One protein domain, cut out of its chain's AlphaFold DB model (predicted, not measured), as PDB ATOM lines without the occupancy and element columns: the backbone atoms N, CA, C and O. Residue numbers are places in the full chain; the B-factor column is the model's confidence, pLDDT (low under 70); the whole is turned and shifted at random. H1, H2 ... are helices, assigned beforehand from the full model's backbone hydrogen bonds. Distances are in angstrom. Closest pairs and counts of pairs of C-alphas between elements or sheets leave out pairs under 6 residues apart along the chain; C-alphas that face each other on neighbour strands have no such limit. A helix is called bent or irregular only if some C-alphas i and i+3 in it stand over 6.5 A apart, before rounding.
ATOM      1  N   TYR A  33      70.693 140.711 162.137       88.56
ATOM      2  CA  TYR A  33      69.321 140.470 162.578       88.56
ATOM      3  C   TYR A  33      68.362 141.563 162.084       88.56
ATOM      4  O   TYR A  33      67.276 141.265 161.586       88.56
ATOM      5  N   GLU A  34      68.785 142.828 162.143       89.69
ATOM      6  CA  GLU A  34      68.063 143.956 161.552       89.69
ATOM      7  C   GLU A  34      67.931 143.789 160.042       89.69
ATOM      8  O   GLU A  34      66.838 143.958 159.512       89.69
ATOM      9  N   LEU A  35      68.998 143.381 159.349       92.19
ATOM     10  CA  LEU A  35      68.932 143.086 157.919       92.19
ATOM     11  C   LEU A  35      67.851 142.051 157.602       92.19
ATOM     12  O   LEU A  35      67.063 142.264 156.681       92.19
ATOM     13  N   LEU A  36      67.819 140.943 158.348       91.38
ATOM     14  CA  LEU A  36      66.829 139.891 158.140       91.38
ATOM     15  C   LEU A  36      65.415 140.458 158.275       91.38
ATOM     16  O   LEU A  36      64.617 140.335 157.349       91.38
ATOM     17  N   ARG A  37      65.116 141.153 159.373       90.38
ATOM     18  CA  ARG A  37      63.764 141.677 159.597       90.38
ATOM     19  C   ARG A  37      63.357 142.793 158.656       90.38
ATOM     20  O   ARG A  37      62.221 142.797 158.202       90.38
ATOM     21  N   LEU A  38      64.266 143.710 158.339       91.81
ATOM     22  CA  LEU A  38      63.993 144.771 157.375       91.81
ATOM     23  C   LEU A  38      63.743 144.184 155.979       91.81
ATOM     24  O   LEU A  38      62.863 144.656 155.267       91.81
ATOM     25  N   SER A  39      64.464 143.123 155.601       93.25
ATOM     26  CA  SER A  39      64.202 142.413 154.346       93.25
ATOM     27  C   SER A  39      62.836 141.716 154.344       93.25
ATOM     28  O   SER A  39      62.079 141.896 153.392       93.25
ATOM     29  N   SER A  40      62.465 141.044 155.442       91.31
ATOM     30  CA  SER A  40      61.149 140.413 155.606       91.31
ATOM     31  C   SER A  40      59.997 141.421 155.602       91.31
ATOM     32  O   SER A  40      58.996 141.181 154.938       91.31
ATOM     33  N   CYS A  41      60.145 142.562 156.285       89.06
ATOM     34  CA  CYS A  41      59.168 143.660 156.301       89.06
ATOM     35  C   CYS A  41      58.880 144.179 154.884       89.06
ATOM     36  O   CYS A  41      57.736 144.447 154.525       89.06
ATOM     37  N   LEU A  42      59.917 144.259 154.046       91.19
ATOM     38  CA  LEU A  42      59.796 144.691 152.654       91.19
ATOM     39  C   LEU A  42      59.426 143.557 151.681       91.19
ATOM     40  O   LEU A  42      59.273 143.824 150.490       91.19
ATOM     41  N   GLY A  43      59.313 142.309 152.149       94.44
ATOM     42  CA  GLY A  43      59.015 141.148 151.306       94.44
ATOM     43  C   GLY A  43      60.101 140.826 150.272       94.44
ATOM     44  O   GLY A  43      59.795 140.301 149.204       94.44
ATOM     45  N   ILE A  44      61.363 141.163 150.555       96.69
ATOM     46  CA  ILE A  44      62.504 140.934 149.652       96.69
ATOM     47  C   ILE A  44      63.573 140.070 150.318       96.69
ATOM     48  O   ILE A  44      63.639 139.965 151.541       96.69
ATOM     49  N   SER A  45      64.466 139.478 149.523       97.44
ATOM     50  CA  SER A  45      65.591 138.727 150.089       97.44
ATOM     51  C   SER A  45      66.620 139.652 150.751       97.44
ATOM     52  O   SER A  45      66.790 140.813 150.368       97.44
ATOM     53  N   THR A  46      67.383 139.123 151.709       95.75
ATOM     54  CA  THR A  46      68.489 139.850 152.359       95.75
ATOM     55  C   THR A  46      69.531 140.341 151.349       95.75
ATOM     56  O   THR A  46      70.033 141.459 151.471       95.75
ATOM     57  N   THR A  47      69.817 139.561 150.303       97.12
ATOM     58  CA  THR A  47      70.713 139.948 149.200       97.12
ATOM     59  C   THR A  47      70.174 141.145 148.420       97.12
ATOM     60  O   THR A  47      70.908 142.104 148.162       97.12
ATOM     61  N   GLN A  48      68.884 141.127 148.068       97.69
ATOM     62  CA  GLN A  48      68.229 142.253 147.395       97.69
ATOM     63  C   GLN A  48      68.218 143.496 148.286       97.69
ATOM     64  O   GLN A  48      68.522 144.592 147.809       97.69
ATOM     65  N   PHE A  49      67.938 143.319 149.579       96.19
ATOM     66  CA  PHE A  49      67.969 144.400 150.553       96.19
ATOM     67  C   PHE A  49      69.353 145.049 150.608       96.19
ATOM     68  O   PHE A  49      69.456 146.256 150.401       96.19
ATOM     69  N   ARG A  50      70.426 144.266 150.802       95.44
ATOM     70  CA  ARG A  50      71.806 144.788 150.839       95.44
ATOM     71  C   ARG A  50      72.119 145.625 149.601       95.44
ATOM     72  O   ARG A  50      72.540 146.770 149.724       95.44
ATOM     73  N   LYS A  51      71.838 145.094 148.408       96.75
ATOM     74  CA  LYS A  51      72.121 145.777 147.136       96.75
ATOM     75  C   LYS A  51      71.349 147.094 146.990       96.75
ATOM     76  O   LYS A  51      71.899 148.114 146.567       96.75
ATOM     77  N   LYS A  52      70.053 147.079 147.312       96.25
ATOM     78  CA  LYS A  52      69.166 148.223 147.077       96.25
ATOM     79  C   LYS A  52      69.328 149.300 148.144       96.25
ATOM     80  O   LYS A  52      69.387 150.480 147.801       96.25
ATOM     81  N   HIS A  53      69.474 148.897 149.401       95.50
ATOM     82  CA  HIS A  53      69.237 149.750 150.558       95.50
ATOM     83  C   HIS A  53      70.473 150.049 151.407       95.50
ATOM     84  O   HIS A  53      70.378 150.946 152.246       95.50
ATOM     85  N   LEU A  54      71.608 149.376 151.188       94.88
ATOM     86  CA  LEU A  54      72.827 149.597 151.969       94.88
ATOM     87  C   LEU A  54      73.978 150.184 151.165       94.88
ATOM     88  O   LEU A  54      74.142 149.896 149.980       94.88
ATOM     89  N   ASP A  55      74.786 150.969 151.861       94.25
ATOM     90  CA  ASP A  55      76.166 151.264 151.510       94.25
ATOM     91  C   ASP A  55      77.067 150.556 152.538       94.25
ATOM     92  O   ASP A  55      77.106 150.918 153.719       94.25
ATOM     93  N   GLY A  56      77.661 149.430 152.136       91.38
ATOM     94  CA  GLY A  56      78.294 148.485 153.056       91.38
ATOM     95  C   GLY A  56      77.309 147.944 154.102       91.38
ATOM     96  O   GLY A  56      76.447 147.118 153.797       91.38
ATOM     97  N   GLN A  57      77.454 148.404 155.346       88.88
ATOM     98  CA  GLN A  57      76.618 148.019 156.492       88.88
ATOM     99  C   GLN A  57      75.668 149.148 156.934       88.88
ATOM    100  O   GLN A  57      74.947 148.989 157.918       88.88
ATOM    101  N   PHE A  58      75.662 150.284 156.231       92.94
ATOM    102  CA  PHE A  58      74.889 151.474 156.588       92.94
ATOM    103  C   PHE A  58      73.675 151.648 155.680       92.94
ATOM    104  O   PHE A  58      73.745 151.396 154.478       92.94
ATOM    105  N   LEU A  59      72.555 152.113 156.237       92.62
ATOM    106  CA  LEU A  59      71.385 152.486 155.445       92.62
ATOM    107  C   LEU A  59      71.706 153.669 154.533       92.62
ATOM    108  O   LEU A  59      72.227 154.689 154.985       92.62
ATOM    109  N   LYS A  60      71.313 153.566 153.261       94.94
ATOM    110  CA  LYS A  60      71.426 154.685 152.323       94.94
ATOM    111  C   LYS A  60      70.600 155.882 152.789       94.94
ATOM    112  O   LYS A  60      69.502 155.750 153.342       94.94
ATOM    113  N   GLN A  61      71.130 157.058 152.485       93.69
ATOM    114  CA  GLN A  61      70.497 158.341 152.748       93.69
ATOM    115  C   GLN A  61      70.109 159.024 151.435       93.69
ATOM    116  O   GLN A  61      70.737 158.832 150.390       93.69
ATOM    117  N   ASN A  62      69.069 159.846 151.491       91.19
ATOM    118  CA  ASN A  62      68.731 160.772 150.429       91.19
ATOM    119  C   ASN A  62      69.836 161.835 150.326       91.19
ATOM    120  O   ASN A  62      70.122 162.533 151.296       91.19
ATOM    121  N   LYS A  63      70.439 161.972 149.140       88.19
ATOM    122  CA  LYS A  63      71.596 162.855 148.919       88.19
ATOM    123  C   LYS A  63      71.294 164.349 149.090       88.19
ATOM    124  O   LYS A  63      72.216 165.111 149.334       88.19
ATOM    125  N   VAL A  64      70.033 164.761 148.946       88.50
ATOM    126  CA  VAL A  64      69.618 166.170 149.027       88.50
ATOM    127  C   VAL A  64      69.233 166.542 150.457       88.50
ATOM    128  O   VAL A  64      69.695 167.545 150.983       88.50
ATOM    129  N   SER A  65      68.395 165.730 151.103       88.25
ATOM    130  CA  SER A  65      67.874 166.028 152.449       88.25
ATOM    131  C   SER A  65      68.709 165.448 153.591       88.25
ATOM    132  O   SER A  65      68.442 165.737 154.760       88.25
ATOM    133  N   GLY A  66      69.651 164.549 153.287       90.00
ATOM    134  CA  GLY A  66      70.409 163.791 154.283       90.00
ATOM    135  C   GLY A  66      69.563 162.807 155.103       90.00
ATOM    136  O   GLY A  66      70.075 162.168 156.026       90.00
ATOM    137  N   ALA A  67      68.270 162.670 154.800       91.81
ATOM    138  CA  ALA A  67      67.360 161.765 155.491       91.81
ATOM    139  C   ALA A  67      67.692 160.300 155.190       91.81
ATOM    140  O   ALA A  67      68.052 159.960 154.063       91.81
ATOM    141  N   CYS A  68      67.503 159.408 156.161       91.94
ATOM    142  CA  CYS A  68      67.429 157.972 155.898       91.94
ATOM    143  C   CYS A  68      66.393 157.694 154.793       91.94
ATOM    144  O   CYS A  68      65.301 158.256 154.817       91.94
ATOM    145  N   GLN A  69      66.698 156.798 153.852       91.88
ATOM    146  CA  GLN A  69      65.792 156.467 152.740       91.88
ATOM    147  C   GLN A  69      64.410 155.934 153.171       91.88
ATOM    148  O   GLN A  69      63.488 155.922 152.361       91.88
ATOM    149  N   PHE A  70      64.273 155.453 154.412       91.62
ATOM    150  CA  PHE A  70      63.015 154.944 154.967       91.62
ATOM    151  C   PHE A  70      62.229 156.005 155.751       91.62
ATOM    152  O   PHE A  70      61.202 155.695 156.351       91.62
ATOM    153  N   LEU A  71      62.697 157.254 155.788       91.00
ATOM    154  CA  LEU A  71      61.965 158.342 156.421       91.00
ATOM    155  C   LEU A  71      60.836 158.827 155.500       91.00
ATOM    156  O   LEU A  71      61.095 159.378 154.430       91.00
ATOM    157  N   GLY A  72      59.587 158.612 155.915       88.44
ATOM    158  CA  GLY A  72      58.389 159.159 155.279       88.44
ATOM    159  C   GLY A  72      57.869 160.409 155.994       88.44
ATOM    160  O   GLY A  72      58.417 160.835 157.008       88.44
ATOM    161  N   LYS A  73      56.774 160.989 155.482       86.88
ATOM    162  CA  LYS A  73      56.128 162.174 156.084       86.88
ATOM    163  C   LYS A  73      55.633 161.909 157.511       86.88
ATOM    164  O   LYS A  73      55.842 162.735 158.392       86.88
ATOM    165  N   GLU A  74      55.070 160.725 157.734       85.31
ATOM    166  CA  GLU A  74      54.469 160.300 159.008       85.31
ATOM    167  C   GLU A  74      55.466 159.611 159.964       85.31
ATOM    168  O   GLU A  74      55.070 159.099 161.008       85.31
ATOM    169  N   GLY A  75      56.754 159.526 159.606       86.56
ATOM    170  CA  GLY A  75      57.751 158.782 160.378       86.56
ATOM    171  C   GLY A  75      58.552 157.774 159.562       86.56
ATOM    172  O   GLY A  75      58.428 157.654 158.343       86.56
ATOM    173  N   CYS A  76      59.404 157.022 160.258       86.31
ATOM    174  CA  CYS A  76      60.192 155.952 159.652       86.31
ATOM    175  C   CYS A  76      59.294 154.754 159.308       86.31
ATOM    176  O   CYS A  76      58.661 154.161 160.183       86.31
ATOM    177  N   THR A  77      59.271 154.378 158.029       86.69
ATOM    178  CA  THR A  77      58.365 153.358 157.482       86.69
ATOM    179  C   THR A  77      58.698 151.937 157.929       86.69
ATOM    180  O   THR A  77      57.848 151.061 157.837       86.69
ATOM    181  N   VAL A  78      59.904 151.717 158.458       84.69
ATOM    182  CA  VAL A  78      60.392 150.410 158.931       84.69
ATOM    183  C   VAL A  78      60.614 150.367 160.449       84.69
ATOM    184  O   VAL A  78      61.198 149.423 160.972       84.69
ATOM    185  N   HIS A  79      60.169 151.399 161.180       72.69
ATOM    186  CA  HIS A  79      60.477 151.556 162.607       72.69
ATOM    187  C   HIS A  79      59.880 150.455 163.491       72.69
ATOM    188  O   HIS A  79      60.519 150.023 164.448       72.69
ATOM    189  N   LYS A  80      58.665 149.989 163.170       64.56
ATOM    190  CA  LYS A  80      57.969 148.947 163.945       64.56
ATOM    191  C   LYS A  80      58.670 147.587 163.867       64.56
ATOM    192  O   LYS A  80      58.602 146.817 164.817       64.56
ATOM    193  N   ASP A  81      59.392 147.334 162.779       56.69
ATOM    194  CA  ASP A  81      60.062 146.058 162.509       56.69
ATOM    195  C   ASP A  81      61.545 146.049 162.922       56.69
ATOM    196  O   ASP A  81      62.227 145.025 162.820       56.69
ATOM    197  N   SER A  82      62.054 147.155 163.477       57.81
ATOM    198  CA  SER A  82      63.279 147.159 164.278       57.81
ATOM    199  C   SER A  82      62.914 147.009 165.765       57.81
ATOM    200  O   SER A  82      62.649 147.997 166.439       57.81
TER     201      SER A  82
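AT A GLANCE: This is residues 33 to 82 of the 100 residues of the protein "YkgJ family cysteine cluster protein" of Flavobacterium sp. CS20 (UniProt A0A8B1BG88). With little regular structure, this is a pair of short helices, H1 and then H2, set crosswise at one end, from which a long irregular stretch, residues 54 to 82, runs out in a wide loop and folds back toward H1. The printed part has 50 residues and no named strand; the class is all helix, with only 17 residues in named elements. The whole is compact and rounded, with a radius of gyration of the C-alphas of 10.8 A and spans of 27 by 23 by 15 A.

IN THESE COORDINATES: H1, residues 33 to 41, begins at C-alpha 33 (69.321, 140.470, 162.578) and is 12.4 A from first to last C-alpha. H2, residues 46 to 53, is 10.1 A long and ends at C-alpha 53 (69.237, 149.750, 150.558).

HOW THE PARTS SIT: H1 and H2 touch, their closest C-alphas being those of Ser 39 and Thr 46, 5.4 A apart. Their lines are about perpendicular, at 82 degrees. In H1 and H2 every O i to N i+4 pair is within hydrogen-bond range. Residues 54 to 55 pair antiparallel with 58 to 59, and 71 to 72 with 75 to 76.

THE WHOLE: The C-alphas of Tyr 33 and Val 64 are the two farthest apart, 29.1 A. The printed part has no cut, and the link from H1 to H2 is tight. Residues 80 to 82 have pLDDT under 70.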